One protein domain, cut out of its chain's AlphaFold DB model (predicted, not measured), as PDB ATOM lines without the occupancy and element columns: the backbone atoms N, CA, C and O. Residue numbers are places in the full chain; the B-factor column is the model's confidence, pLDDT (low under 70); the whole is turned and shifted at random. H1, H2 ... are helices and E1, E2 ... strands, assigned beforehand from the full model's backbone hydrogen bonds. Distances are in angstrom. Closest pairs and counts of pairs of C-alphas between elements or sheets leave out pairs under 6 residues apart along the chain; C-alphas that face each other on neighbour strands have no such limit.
ATOM      1  N   LEU A  57     -37.746  18.803  40.934       60.34
ATOM      2  CA  LEU A  57     -37.223  18.054  39.798       60.34
ATOM      3  C   LEU A  57     -36.582  16.762  40.314       60.34
ATOM      4  O   LEU A  57     -35.588  16.786  41.044       60.34
ATOM      5  N   GLU A  58     -37.168  15.629  39.932       67.81
ATOM      6  CA  GLU A  58     -36.642  14.295  40.218       67.81
ATOM      7  C   GLU A  58     -35.957  13.714  38.975       67.81
ATOM      8  O   GLU A  58     -36.325  14.004  37.834       67.81
ATOM      9  N   ARG A  59     -34.954  12.854  39.180       73.94
ATOM     10  CA  ARG A  59     -34.329  12.103  38.085       73.94
ATOM     11  C   ARG A  59     -35.249  10.957  37.665       73.94
ATOM     12  O   ARG A  59     -35.138   9.853  38.183       73.94
ATOM     13  N   GLY A  60     -36.161  11.223  36.732       76.38
ATOM     14  CA  GLY A  60     -37.015  10.190  36.143       76.38
ATOM     15  C   GLY A  60     -36.201   9.102  35.431       76.38
ATOM     16  O   GLY A  60     -35.350   9.407  34.597       76.38
ATOM     17  N   TYR A  61     -36.483   7.831  35.732       82.25
ATOM     18  CA  TYR A  61     -35.867   6.674  35.074       82.25
ATOM     19  C   TYR A  61     -36.849   6.058  34.072       82.25
ATOM     20  O   TYR A  61     -38.018   5.836  34.396       82.25
ATOM     21  N   LEU A  62     -36.368   5.734  32.869       80.25
ATOM     22  CA  LEU A  62     -37.146   4.982  31.884       80.25
ATOM     23  C   LEU A  62     -37.365   3.548  32.388       80.25
ATOM     24  O   LEU A  62     -36.427   2.760  32.487       80.25
ATOM     25  N   GLY A  63     -38.617   3.224  32.710       84.00
ATOM     26  CA  GLY A  63     -39.067   1.849  32.889       84.00
ATOM     27  C   GLY A  63     -39.484   1.235  31.553       84.00
ATOM     28  O   GLY A  63     -39.424   1.875  30.501       84.00
ATOM     29  N   ALA A  64     -39.955  -0.009  31.601       85.69
ATOM     30  CA  ALA A  64     -40.580  -0.666  30.461       85.69
ATOM     31  C   ALA A  64     -41.895  -1.326  30.895       85.69
ATOM     32  O   ALA A  64     -41.913  -2.179  31.784       85.69
ATOM     33  N   LYS A  65     -43.003  -0.928  30.266       89.19
ATOM     34  CA  LYS A  65     -44.326  -1.530  30.457       89.19
ATOM     35  C   LYS A  65     -44.448  -2.731  29.513       89.19
ATOM     36  O   LYS A  65     -44.412  -2.570  28.296       89.19
ATOM     37  N   LEU A  66     -44.583  -3.938  30.063       89.50
ATOM     38  CA  LEU A  66     -44.851  -5.152  29.280       89.50
ATOM     39  C   LEU A  66     -46.247  -5.073  28.648       89.50
ATOM     40  O   LEU A  66     -47.234  -4.897  29.364       89.50
ATOM     41  N   TYR A  67     -46.339  -5.238  27.326       90.38
ATOM     42  CA  TYR A  67     -47.613  -5.232  26.607       90.38
ATOM     43  C   TYR A  67     -47.618  -6.226  25.443       90.38
ATOM     44  O   TYR A  67     -46.725  -6.224  24.601       90.38
ATOM     45  N   THR A  68     -48.654  -7.062  25.361       87.19
ATOM     46  CA  THR A  68     -48.844  -8.031  24.272       87.19
ATOM     47  C   THR A  68     -49.894  -7.517  23.290       87.19
ATOM     48  O   THR A  68     -51.069  -7.876  23.381       87.19
ATOM     49  N   GLY A  69     -49.468  -6.659  22.365       90.88
ATOM     50  CA  GLY A  69     -50.281  -6.144  21.262       90.88
ATOM     51  C   GLY A  69     -49.459  -6.109  19.971       90.88
ATOM     52  O   GLY A  69     -48.245  -5.924  20.051       90.88
ATOM     53  N   PRO A  70     -50.083  -6.292  18.794       87.88
ATOM     54  CA  PRO A  70     -49.367  -6.375  17.517       87.88
ATOM     55  C   PRO A  70     -48.683  -5.053  17.122       87.88
ATOM     56  O   PRO A  70     -47.731  -5.059  16.351       87.88
ATOM     57  N   ASP A  71     -49.120  -3.934  17.704       89.00
ATOM     58  CA  ASP A  71     -48.583  -2.589  17.485       89.00
ATOM     59  C   ASP A  71     -47.238  -2.311  18.194       89.00
ATOM     60  O   ASP A  71     -46.709  -1.205  18.081       89.00
ATOM     61  N   PHE A  72     -46.667  -3.277  18.927       89.06
ATOM     62  CA  PHE A  72     -45.419  -3.117  19.688       89.06
ATOM     63  C   PHE A  72     -44.387  -4.188  19.307       89.06
ATOM     64  O   PHE A  72     -44.520  -5.353  19.679       89.06
ATOM     65  N   THR A  73     -43.318  -3.789  18.609       83.81
ATOM     66  CA  THR A  73     -42.294  -4.712  18.062       83.81
ATOM     67  C   THR A  73     -41.550  -5.530  19.124       83.81
ATOM     68  O   THR A  73     -41.097  -6.639  18.858       83.81
ATOM     69  N   THR A  74     -41.417  -4.979  20.329       84.19
ATOM     70  CA  THR A  74     -40.584  -5.482  21.432       84.19
ATOM     71  C   THR A  74     -41.365  -6.221  22.521       84.19
ATOM     72  O   THR A  74     -40.757  -6.794  23.424       84.19
ATOM     73  N   GLY A  75     -42.702  -6.130  22.521       89.38
ATOM     74  CA  GLY A  75     -43.538  -6.468  23.686       89.38
ATOM     75  C   GLY A  75     -43.290  -5.593  24.933       89.38
ATOM     76  O   GLY A  75     -43.786  -5.902  26.019       89.38
ATOM     77  N   LEU A  76     -42.506  -4.518  24.797       89.81
ATOM     78  CA  LEU A  76     -42.026  -3.644  25.868       89.81
ATOM     79  C   LEU A  76     -42.152  -2.188  25.425       89.81
ATOM     80  O   LEU A  76     -41.415  -1.752  24.543       89.81
ATOM     81  N   LEU A  77     -43.037  -1.431  26.064       89.31
ATOM     82  CA  LEU A  77     -43.193   0.001  25.837       89.31
ATOM     83  C   LEU A  77     -42.285   0.788  26.799       89.31
ATOM     84  O   LEU A  77     -42.532   0.737  28.009       89.31
ATOM     85  N   PRO A  78     -41.243   1.500  26.323       84.25
ATOM     86  CA  PRO A  78     -40.424   2.347  27.183       84.25
ATOM     87  C   PRO A  78     -41.254   3.511  27.726       84.25
ATOM     88  O   PRO A  78     -41.895   4.239  26.967       84.25
ATOM     89  N   GLY A  79     -41.252   3.670  29.047       86.12
ATOM     90  CA  GLY A  79     -42.090   4.647  29.733       86.12
ATOM     91  C   GLY A  79     -41.788   4.723  31.224       86.12
ATOM     92  O   GLY A  79     -41.512   3.718  31.885       86.12
ATOM     93  N   GLN A  80     -41.808   5.933  31.775       85.06
ATOM     94  CA  GLN A  80     -41.557   6.162  33.199       85.06
ATOM     95  C   GLN A  80     -42.700   5.580  34.047       85.06
ATOM     96  O   GLN A  80     -43.849   5.981  33.892       85.06
ATOM     97  N   HIS A  81     -42.408   4.650  34.965       73.00
ATOM     98  CA  HIS A  81     -43.436   4.036  35.821       73.00
ATOM     99  C   HIS A  81     -43.506   4.704  37.206       73.00
ATOM    100  O   HIS A  81     -44.524   5.321  37.547       73.00
ATOM    101  N   ASP A  82     -42.400   4.640  37.959       66.81
ATOM    102  CA  ASP A  82     -42.353   5.012  39.383       66.81
ATOM    103  C   ASP A  82     -41.577   6.307  39.682       66.81
ATOM    104  O   ASP A  82     -41.929   7.005  40.626       66.81
ATOM    105  N   GLN A  83     -40.567   6.661  38.875       75.31
ATOM    106  CA  GLN A  83     -39.815   7.922  38.984       75.31
ATOM    107  C   GLN A  83     -40.109   8.789  37.758       75.31
ATOM    108  O   GLN A  83     -39.939   8.340  36.623       75.31
ATOM    109  N   ILE A  84     -40.608  10.002  37.990       77.31
ATOM    110  CA  ILE A  84     -41.415  10.774  37.033       77.31
ATOM    111  C   ILE A  84     -40.703  12.084  36.699       77.31
ATOM    112  O   ILE A  84     -40.170  12.730  37.595       77.31
ATOM    113  N   LEU A  85     -40.719  12.503  35.429       70.69
ATOM    114  CA  LEU A  85     -40.008  13.706  34.979       70.69
ATOM    115  C   LEU A  85     -40.448  14.985  35.722       70.69
ATOM    116  O   LEU A  85     -39.612  15.841  36.004       70.69
ATOM    117  N   ALA A  86     -41.746  15.127  36.028       74.25
ATOM    118  CA  ALA A  86     -42.270  16.207  36.870       74.25
ATOM    119  C   ALA A  86     -43.656  15.906  37.485       74.25
ATOM    120  O   ALA A  86     -44.552  15.388  36.812       74.25
ATOM    121  N   GLU A  87     -43.877  16.370  38.723       69.38
ATOM    122  CA  GLU A  87     -45.214  16.602  39.298       69.38
ATOM    123  C   GLU A  87     -45.608  18.087  39.123       69.38
ATOM    124  O   GLU A  87     -45.334  18.940  39.972       69.38
ATOM    125  N   MET A  88     -46.251  18.424  37.998       60.22
ATOM    126  CA  MET A  88     -46.751  19.784  37.727       60.22
ATOM    127  C   MET A  88     -48.074  20.056  38.454       60.22
ATOM    128  O   MET A  88     -49.141  19.744  37.945       60.22
ATOM    129  N   LYS A  89     -48.016  20.690  39.628       71.00
ATOM    130  CA  LYS A  89     -49.154  20.740  40.566       71.00
ATOM    131  C   LYS A  89     -50.449  21.403  40.068       71.00
ATOM    132  O   LYS A  89     -51.493  21.004  40.564       71.00
ATOM    133  N   TRP A  90     -50.427  22.384  39.154       72.44
ATOM    134  CA  TRP A  90     -51.648  23.111  38.751       72.44
ATOM    135  C   TRP A  90     -51.634  23.649  37.310       72.44
ATOM    136  O   TRP A  90     -50.607  24.121  36.825       72.44
ATOM    137  N   VAL A  91     -52.814  23.665  36.685       72.75
ATOM    138  CA  VAL A  91     -53.162  24.343  35.425       72.75
ATOM    139  C   VAL A  91     -54.364  25.260  35.685       72.75
ATOM    140  O   VAL A  91     -55.289  24.892  36.408       72.75
ATOM    141  N   HIS A  92     -54.355  26.464  35.108       72.56
ATOM    142  CA  HIS A  92     -55.422  27.461  35.250       72.56
ATOM    143  C   HIS A  92     -56.233  27.541  33.952       72.56
ATOM    144  O   HIS A  92     -55.654  27.776  32.893       72.56
ATOM    145  N   ALA A  93     -57.558  27.397  34.032       59.38
ATOM    146  CA  ALA A  93     -58.452  27.505  32.879       59.38
ATOM    147  C   ALA A  93     -59.542  28.558  33.121       59.38
ATOM    148  O   ALA A  93     -60.299  28.474  34.087       59.38
ATOM    149  N   ASP A  94     -59.653  29.532  32.217       53.16
ATOM    150  CA  ASP A  94     -60.748  30.502  32.232       53.16
ATOM    151  C   ASP A  94     -62.004  29.861  31.625       53.16
ATOM    152  O   ASP A  94     -62.137  29.754  30.405       53.16
ATOM    153  N   VAL A  95     -62.960  29.445  32.460       49.84
ATOM    154  CA  VAL A  95     -64.232  28.871  31.986       49.84
ATOM    155  C   VAL A  95     -65.116  29.977  31.388       49.84
ATOM    156  O   VAL A  95     -65.922  30.615  32.072       49.84
ATOM    157  N   VAL A  96     -64.982  30.216  30.077       47.16
ATOM    158  CA  VAL A  96     -65.743  31.232  29.316       47.16
ATOM    159  C   VAL A  96     -67.199  30.789  29.064       47.16
ATOM    160  O   VAL A  96     -67.659  30.690  27.933       47.16
ATOM    161  N   GLY A  97     -67.945  30.527  30.142       43.69
ATOM    162  CA  GLY A  97     -69.372  30.170  30.120       43.69
ATOM    163  C   GLY A  97     -70.301  31.166  30.829       43.69
ATOM    164  O   GLY A  97     -71.516  31.090  30.672       43.69
ATOM    165  N   LYS A 114     -62.121  30.764  40.120       47.81
ATOM    166  CA  LYS A 114     -60.893  30.301  39.459       47.81
ATOM    167  C   LYS A 114     -60.794  28.806  39.753       47.81
ATOM    168  O   LYS A 114     -60.466  28.443  40.883       47.81
ATOM    169  N   ASP A 115     -61.082  27.965  38.768       62.31
ATOM    170  CA  ASP A 115     -60.971  26.515  38.924       62.31
ATOM    171  C   ASP A 115     -59.554  26.073  38.524       62.31
ATOM    172  O   ASP A 115     -59.120  26.246  37.381       62.31
ATOM    173  N   TYR A 116     -58.809  25.560  39.507       67.44
ATOM    174  CA  TYR A 116     -57.437  25.080  39.351       67.44
ATOM    175  C   TYR A 116     -57.444  23.558  39.172       67.44
ATOM    176  O   TYR A 116     -57.901  22.830  40.053       67.44
ATOM    177  N   TRP A 117     -56.892  23.079  38.059       77.69
ATOM    178  CA  TRP A 117     -56.845  21.659  37.699       77.69
ATOM    179  C   TRP A 117     -55.485  21.078  38.079       77.69
ATOM    180  O   TRP A 117     -54.457  21.644  37.704       77.69
ATOM    181  N   ARG A 118     -55.437  19.969  38.827       80.19
ATOM    182  CA  ARG A 118     -54.160  19.328  39.189       80.19
ATOM    183  C   ARG A 118     -53.775  18.275  38.158       80.19
ATOM    184  O   ARG A 118     -54.347  17.186  38.132       80.19
ATOM    185  N   VAL A 119     -52.722  18.563  37.396       81.56
ATOM    186  CA  VAL A 119     -51.955  17.509  36.723       81.56
ATOM    187  C   VAL A 119     -51.188  16.742  37.803       81.56
ATOM    188  O   VAL A 119     -50.569  17.324  38.693       81.56
ATOM    189  N   ARG A 120     -51.266  15.414  37.765       79.06
ATOM    190  CA  ARG A 120     -50.679  14.536  38.779       79.06
ATOM    191  C   ARG A 120     -49.323  13.984  38.362       79.06
ATOM    192  O   ARG A 120     -48.453  13.797  39.206       79.06
ATOM    193  N   LYS A 121     -49.145  13.697  37.072       83.56
ATOM    194  CA  LYS A 121     -47.916  13.118  36.518       83.56
ATOM    195  C   LYS A 121     -47.666  13.659  35.116       83.56
ATOM    196  O   LYS A 121     -48.606  13.720  34.328       83.56
ATOM    197  N   LYS A 122     -46.408  13.967  34.790       84.31
ATOM    198  CA  LYS A 122     -45.925  14.057  33.404       84.31
ATOM    199  C   LYS A 122     -44.823  13.030  33.178       84.31
ATOM    200  O   LYS A 122     -43.778  13.096  33.823       84.31
ATOM    201  N   GLN A 123     -45.086  12.075  32.292       89.31
ATOM    202  CA  GLN A 123     -44.220  10.939  31.986       89.31
ATOM    203  C   GLN A 123     -43.850  10.970  30.500       89.31
ATOM    204  O   GLN A 123     -44.709  11.211  29.655       89.31
ATOM    205  N   GLN A 124     -42.579  10.732  30.181       88.00
ATOM    206  CA  GLN A 124     -42.144  10.486  28.803       88.00
ATOM    207  C   GLN A 124     -42.356   9.000  28.489       88.00
ATOM    208  O   GLN A 124     -41.925   8.138  29.263       88.00
ATOM    209  N   GLU A 125     -43.037   8.716  27.380       90.56
ATOM    210  CA  GLU A 125     -43.318   7.371  26.863       90.56
ATOM    211  C   GLU A 125     -43.088   7.354  25.344       90.56
ATOM    212  O   GLU A 125     -43.088   8.405  24.704       90.56
ATOM    213  N   GLN A 126     -42.908   6.179  24.746       90.06
ATOM    214  CA  GLN A 126     -42.883   6.049  23.284       90.06
ATOM    215  C   GLN A 126     -44.271   5.742  22.701       90.06
ATOM    216  O   GLN A 126     -45.124   5.148  23.358       90.06
ATOM    217  N   GLY A 127     -44.497   6.136  21.450       86.81
ATOM    218  CA  GLY A 127     -45.673   5.779  20.664       86.81
ATOM    219  C   GLY A 127     -45.646   4.318  20.207       86.81
ATOM    220  O   GLY A 127     -44.597   3.784  19.845       86.81
ATOM    221  N   GLY A 128     -46.814   3.673  20.209       91.81
ATOM    222  CA  GLY A 128     -47.025   2.394  19.523       91.81
ATOM    223  C   GLY A 128     -47.272   2.578  18.021       91.81
ATOM    224  O   GLY A 128     -47.553   3.683  17.554       91.81
ATOM    225  N   GLY A 129     -47.202   1.481  17.266       90.25
ATOM    226  CA  GLY A 129     -47.610   1.449  15.859       90.25
ATOM    227  C   GLY A 129     -49.101   1.757  15.662       90.25
ATOM    228  O   GLY A 129     -49.897   1.748  16.604       90.25
ATOM    229  N   GLN A 130     -49.494   2.045  14.419       91.69
ATOM    230  CA  GLN A 130     -50.889   2.287  14.062       91.69
ATOM    231  C   GLN A 130     -51.514   1.063  13.382       91.69
ATOM    232  O   GLN A 130     -51.276   0.790  12.204       91.69
ATOM    233  N   LEU A 162     -50.483  -3.381   9.818       88.62
ATOM    234  CA  LEU A 162     -49.706  -2.674  10.834       88.62
ATOM    235  C   LEU A 162     -48.846  -1.593  10.171       88.62
ATOM    236  O   LEU A 162     -47.965  -1.906   9.372       88.62
ATOM    237  N   MET A 163     -49.086  -0.323  10.506       90.38
ATOM    238  CA  MET A 163     -48.249   0.796  10.060       90.38
ATOM    239  C   MET A 163     -47.309   1.207  11.196       90.38
ATOM    240  O   MET A 163     -47.731   1.824  12.176       90.38
ATOM    241  N   MET A 164     -46.031   0.847  11.076       89.31
ATOM    242  CA  MET A 164     -45.044   1.026  12.151       89.31
ATOM    243  C   MET A 164     -44.340   2.391  12.122       89.31
ATOM    244  O   MET A 164     -43.521   2.661  12.991       89.31
ATOM    245  N   ASP A 165     -44.711   3.275  11.192       90.44
ATOM    246  CA  ASP A 165     -44.118   4.603  10.959       90.44
ATOM    247  C   ASP A 165     -44.183   5.570  12.163       90.44
ATOM    248  O   ASP A 165     -43.570   6.631  12.119       90.44
ATOM    249  N   ARG A 166     -44.940   5.220  13.215       86.06
ATOM    250  CA  ARG A 166     -45.078   5.963  14.487       86.06
ATOM    251  C   ARG A 166     -44.522   5.223  15.709       86.06
ATOM    252  O   ARG A 166     -44.595   5.713  16.836       86.06
ATOM    253  N   HIS A 167     -44.015   4.007  15.519       90.12
ATOM    254  CA  HIS A 167     -43.502   3.192  16.612       90.12
ATOM    255  C   HIS A 167     -42.171   3.770  17.106       90.12
ATOM    256  O   HIS A 167     -41.141   3.628  16.447       90.12
ATOM    257  N   GLY A 168     -42.173   4.344  18.308       87.88
ATOM    258  CA  GLY A 168     -41.014   5.029  18.884       87.88
ATOM    259  C   GLY A 168     -41.103   6.557  18.882       87.88
ATOM    260  O   GLY A 168     -40.208   7.178  19.450       87.88
ATOM    261  N   ASP A 169     -42.163   7.155  18.317       90.94
ATOM    262  CA  ASP A 169     -42.431   8.599  18.428       90.94
ATOM    263  C   ASP A 169     -42.425   9.023  19.907       90.94
ATOM    264  O   ASP A 169     -43.042   8.363  20.744       90.94
ATOM    265  N   GLU A 170     -41.753  10.120  20.263       88.06
ATOM    266  CA  GLU A 170     -41.743  10.582  21.655       88.06
ATOM    267  C   GLU A 170     -43.086  11.213  22.051       88.06
ATOM    268  O   GLU A 170     -43.524  12.213  21.479       88.06
ATOM    269  N   ALA A 171     -43.726  10.647  23.074       86.94
ATOM    270  CA  ALA A 171     -44.992  11.106  23.622       86.94
ATOM    271  C   ALA A 171     -44.834  11.574  25.078       86.94
ATOM    272  O   ALA A 171     -44.109  10.983  25.880       86.94
ATOM    273  N   VAL A 172     -45.572  12.622  25.451       87.75
ATOM    274  CA  VAL A 172     -45.667  13.089  26.842       87.75
ATOM    275  C   VAL A 172     -47.038  12.720  27.396       87.75
ATOM    276  O   VAL A 172     -48.036  13.394  27.136       87.75
ATOM    277  N   PHE A 173     -47.089  11.650  28.185       88.00
ATOM    278  CA  PHE A 173     -48.287  11.262  28.916       88.00
ATOM    279  C   PHE A 173     -48.511  12.217  30.098       88.00
ATOM    280  O   PHE A 173     -47.611  12.439  30.911       88.00
ATOM    281  N   SER A 174     -49.713  12.789  30.195       86.88
ATOM    282  CA  SER A 174     -50.135  13.642  31.312       86.88
ATOM    283  C   SER A 174     -51.345  13.019  32.008       86.88
ATOM    284  O   SER A 174     -52.377  12.817  31.377       86.88
ATOM    285  N   ASP A 175     -51.206  12.712  33.298       87.56
ATOM    286  CA  ASP A 175     -52.277  12.161  34.139       87.56
ATOM    287  C   ASP A 175     -53.016  13.313  34.831       87.56
ATOM    288  O   ASP A 175     -52.450  13.973  35.709       87.56
ATOM    289  N   GLU A 176     -54.256  13.578  34.429       82.62
ATOM    290  CA  GLU A 176     -55.169  14.495  35.116       82.62
ATOM    291  C   GLU A 176     -56.107  13.667  36.011       82.62
ATOM    292  O   GLU A 176     -56.746  12.718  35.550       82.62
ATOM    293  N   GLU A 177     -56.188  13.991  37.307       78.12
ATOM    294  CA  GLU A 177     -57.097  13.282  38.222       78.12
ATOM    295  C   GLU A 177     -58.567  13.435  37.782       78.12
ATOM    296  O   GLU A 177     -58.925  14.348  37.038       78.12
ATOM    297  N   SER A 178     -59.462  12.576  38.289       74.56
ATOM    298  CA  SER A 178     -60.904  12.618  37.997       74.56
ATOM    299  C   SER A 178     -61.604  13.818  38.667       74.56
ATOM    300  O   SER A 178     -62.416  13.648  39.580       74.56
ATOM    301  N   GLN A 179     -61.239  15.028  38.247       80.38
ATOM    302  CA  GLN A 179     -61.643  16.313  38.820       80.38
ATOM    303  C   GLN A 179     -62.764  16.980  38.009       80.38
ATOM    304  O   GLN A 179     -63.536  17.756  38.565       80.38
ATOM    305  N   TYR A 180     -62.908  16.635  36.724       86.75
ATOM    306  CA  TYR A 180     -63.981  17.127  35.856       86.75
ATOM    307  C   TYR A 180     -65.351  16.663  36.353       86.75
ATOM    308  O   TYR A 180     -65.646  15.465  36.379       86.75
ATOM    309  N   SER A 181     -66.218  17.612  36.701       85.12
ATOM    310  CA  SER A 181     -67.610  17.332  37.056       85.12
ATOM    311  C   SER A 181     -68.474  17.077  35.816       85.12
ATOM    312  O   SER A 181     -69.514  16.421  35.903       85.12
ATOM    313  N   ASN A 182     -68.051  17.587  34.652       91.06
ATOM    314  CA  ASN A 182     -68.759  17.445  33.384       91.06
ATOM    315  C   ASN A 182     -67.835  17.524  32.149       91.06
ATOM    316  O   ASN A 182     -66.665  17.893  32.217       91.06
ATOM    317  N   ALA A 183     -68.396  17.196  30.983       85.56
ATOM    318  CA  ALA A 183     -67.672  17.148  29.710       85.56
ATOM    319  C   ALA A 183     -67.372  18.523  29.071       85.56
ATOM    320  O   ALA A 183     -66.707  18.562  28.036       85.56
ATOM    321  N   ALA A 184     -67.863  19.635  29.632       84.81
ATOM    322  CA  ALA A 184     -67.477  20.978  29.190       84.81
ATOM    323  C   ALA A 184     -66.184  21.420  29.893       84.81
ATOM    324  O   ALA A 184     -65.266  21.888  29.227       84.81
ATOM    325  N   GLU A 185     -66.069  21.165  31.199       84.31
ATOM    326  CA  GLU A 185     -64.826  21.332  31.969       84.31
ATOM    327  C   GLU A 185     -63.670  20.516  31.375       84.31
ATOM    328  O   GLU A 185     -62.607  21.069  31.117       84.31
ATOM    329  N   ALA A 186     -63.904  19.242  31.042       86.19
ATOM    330  CA  ALA A 186     -62.895  18.382  30.411       86.19
ATOM    331  C   ALA A 186     -62.453  18.840  29.004       86.19
ATOM    332  O   ALA A 186     -61.447  18.365  28.492       86.19
ATOM    333  N   ARG A 187     -63.195  19.742  28.346       84.75
ATOM    334  CA  ARG A 187     -62.742  20.419  27.115       84.75
ATOM    335  C   ARG A 187     -62.006  21.717  27.444       84.75
ATOM    336  O   ARG A 187     -60.978  22.007  26.844       84.75
ATOM    337  N   ALA A 188     -62.497  22.447  28.444       84.94
ATOM    338  CA  ALA A 188     -61.898  23.679  28.936       84.94
ATOM    339  C   ALA A 188     -60.530  23.491  29.626       84.94
ATOM    340  O   ALA A 188     -59.834  24.486  29.791       84.94
ATOM    341  N   SER A 189     -60.111  22.272  29.999       87.75
ATOM    342  CA  SER A 189     -58.718  21.972  30.387       87.75
ATOM    343  C   SER A 189     -57.807  21.676  29.188       87.75
ATOM    344  O   SER A 189     -56.658  22.123  29.163       87.75
ATOM    345  N   ILE A 190     -58.323  20.975  28.171       89.31
ATOM    346  CA  ILE A 190     -57.570  20.578  26.971       89.31
ATOM    347  C   ILE A 190     -57.149  21.800  26.144       89.31
ATOM    348  O   ILE A 190     -55.989  21.884  25.740       89.31
ATOM    349  N   ASP A 191     -58.058  22.751  25.905       86.62
ATOM    350  CA  ASP A 191     -57.764  23.900  25.037       86.62
ATOM    351  C   ASP A 191     -56.629  24.803  25.598       86.62
ATOM    352  O   ASP A 191     -55.696  25.100  24.847       86.62
ATOM    353  N   PRO A 192     -56.592  25.175  26.901       86.00
ATOM    354  CA  PRO A 192     -55.452  25.878  27.499       86.00
ATOM    355  C   PRO A 192     -54.165  25.050  27.565       86.00
ATOM    356  O   PRO A 192     -53.086  25.601  27.361       86.00
ATOM    357  N   LEU A 193     -54.241  23.737  27.831       83.12
ATOM    358  CA  LEU A 193     -53.054  22.870  27.808       83.12
ATOM    359  C   LEU A 193     -52.402  22.856  26.422       83.12
ATOM    360  O   LEU A 193     -51.177  22.940  26.317       83.12
ATOM    361  N   ARG A 194     -53.220  22.804  25.369       87.75
ATOM    362  CA  ARG A 194     -52.766  22.887  23.984       87.75
ATOM    363  C   ARG A 194     -52.140  24.246  23.664       87.75
ATOM    364  O   ARG A 194     -51.022  24.278  23.171       87.75
ATOM    365  N   ASP A 195     -52.808  25.346  24.004       87.00
ATOM    366  CA  ASP A 195     -52.299  26.716  23.818       87.00
ATOM    367  C   ASP A 195     -50.964  26.955  24.562       87.00
ATOM    368  O   ASP A 195     -50.082  27.647  24.059       87.00
ATOM    369  N   ILE A 196     -50.758  26.328  25.726       86.81
ATOM    370  CA  ILE A 196     -49.467  26.339  26.436       86.81
ATOM    371  C   ILE A 196     -48.389  25.554  25.669       86.81
ATOM    372  O   ILE A 196     -47.261  26.034  25.562       86.81
ATOM    373  N   ILE A 197     -48.708  24.368  25.139       88.06
ATOM    374  CA  ILE A 197     -47.764  23.540  24.365       88.06
ATOM    375  C   ILE A 197     -47.377  24.239  23.057       88.06
ATOM    376  O   ILE A 197     -46.189  24.400  22.784       88.06
ATOM    377  N   ASP A 198     -48.362  24.715  22.293       88.94
ATOM    378  CA  ASP A 198     -48.152  25.381  21.005       88.94
ATOM    379  C   ASP A 198     -47.265  26.637  21.186       88.94
ATOM    380  O   ASP A 198     -46.274  26.804  20.476       88.94
ATOM    381  N   ARG A 199     -47.493  27.446  22.237       84.56
ATOM    382  CA  ARG A 199     -46.637  28.609  22.564       84.56
ATOM    383  C   ARG A 199     -45.218  28.257  23.011       84.56
ATOM    384  O   ARG A 199     -44.308  29.056  22.791       84.56
ATOM    385  N   LEU A 200     -45.009  27.120  23.678       83.88
ATOM    386  CA  LEU A 200     -43.664  26.665  24.058       83.88
ATOM    387  C   LEU A 200     -42.879  26.181  22.829       83.88
ATOM    388  O   LEU A 200     -41.681  26.458  22.714       83.88
ATOM    389  N   ASN A 201     -43.563  25.542  21.879       82.19
ATOM    390  CA  ASN A 201     -42.993  25.175  20.585       82.19
ATOM    391  C   ASN A 201     -42.611  26.432  19.776       82.19
ATOM    392  O   ASN A 201     -41.457  26.555  19.369       82.19
TER     393      ASN A 201
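Overview. This is residues 57 to 97, 114 to 130 and 162 to 201 of the 776 residues of the protein "HSA domain-containing protein" of Perkinsus marinus (strain ATCC 50983 / TXsc) (UniProt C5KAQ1). The model is a loose arch of three antiparallel strand pairs: the long ribbon E5 and E6 makes its middle, the hairpin E1 and E2 lies by the far end of E5, and the small pair E3 and E4 lies at the other end. H2 starts by E3, its residues 190 to 196 coming nearest, and short H1 precedes it. Of 98 printed residues under half are in named elements, in the order E1 E2 E3 E4 E5 E6 H1 H2, a mixed class. The whole is loose, with a radius of gyration of the C-alphas of 15.9 A and spans of 46 by 32 by 28 A.

Arrangement. Begin at E5, residues 119 to 126, and its antiparallel neighbour E6, residues 170 to 176, at 158 degrees; N 123 and O 173 are 2.9 A apart. E1, residues 63 to 66, and E2, residues 76 to 79, form an antiparallel hairpin, with N 65 and O 77 at 2.8 A. The closest C-alphas of E2 and E5, Gly 79 and Glu 125, are 4.1 A apart. E4, residues 115 to 117, runs on into E5 at 36 degrees and is antiparallel to E3, residues 91 to 93, with N 91 and O 117 at 2.8 A. Look next at H2, residues 190 to 201: its closest C-alpha to E3 is Pro 192, 6.4 A from that of Ala 93. H2 is apart from E5 and E6. In H2 every O i to N i+4 pair is within hydrogen-bond range; H1, residues 185 to 188, is too short for one, and its one O i to N i+3 pair is within range.

Along the chain. Find C-alpha 63 at (-39.067, 1.849, 32.889), where E1 begins. E5 runs 19.9 A from C-alpha 119 at (-51.955, 17.509, 36.723), and E6 runs 19.4 A. H2 runs 16.6 A to C-alpha 201 at (-42.993, 25.175, 20.585).

Size, cuts and confidence. The C-alphas of Thr 74 and Gly 97, the two farthest apart, are 46.6 A from each other. Residues 98 to 113 and 131 to 161 are not printed; the C-alpha gaps across these cuts are 12.6 A and 6.0 A. Of the links printed whole, E2 to E3 is long. Look for pLDDT under 70 at residues 57 to 58, 82, 87 to 88, 93 to 97 and 114 to 116.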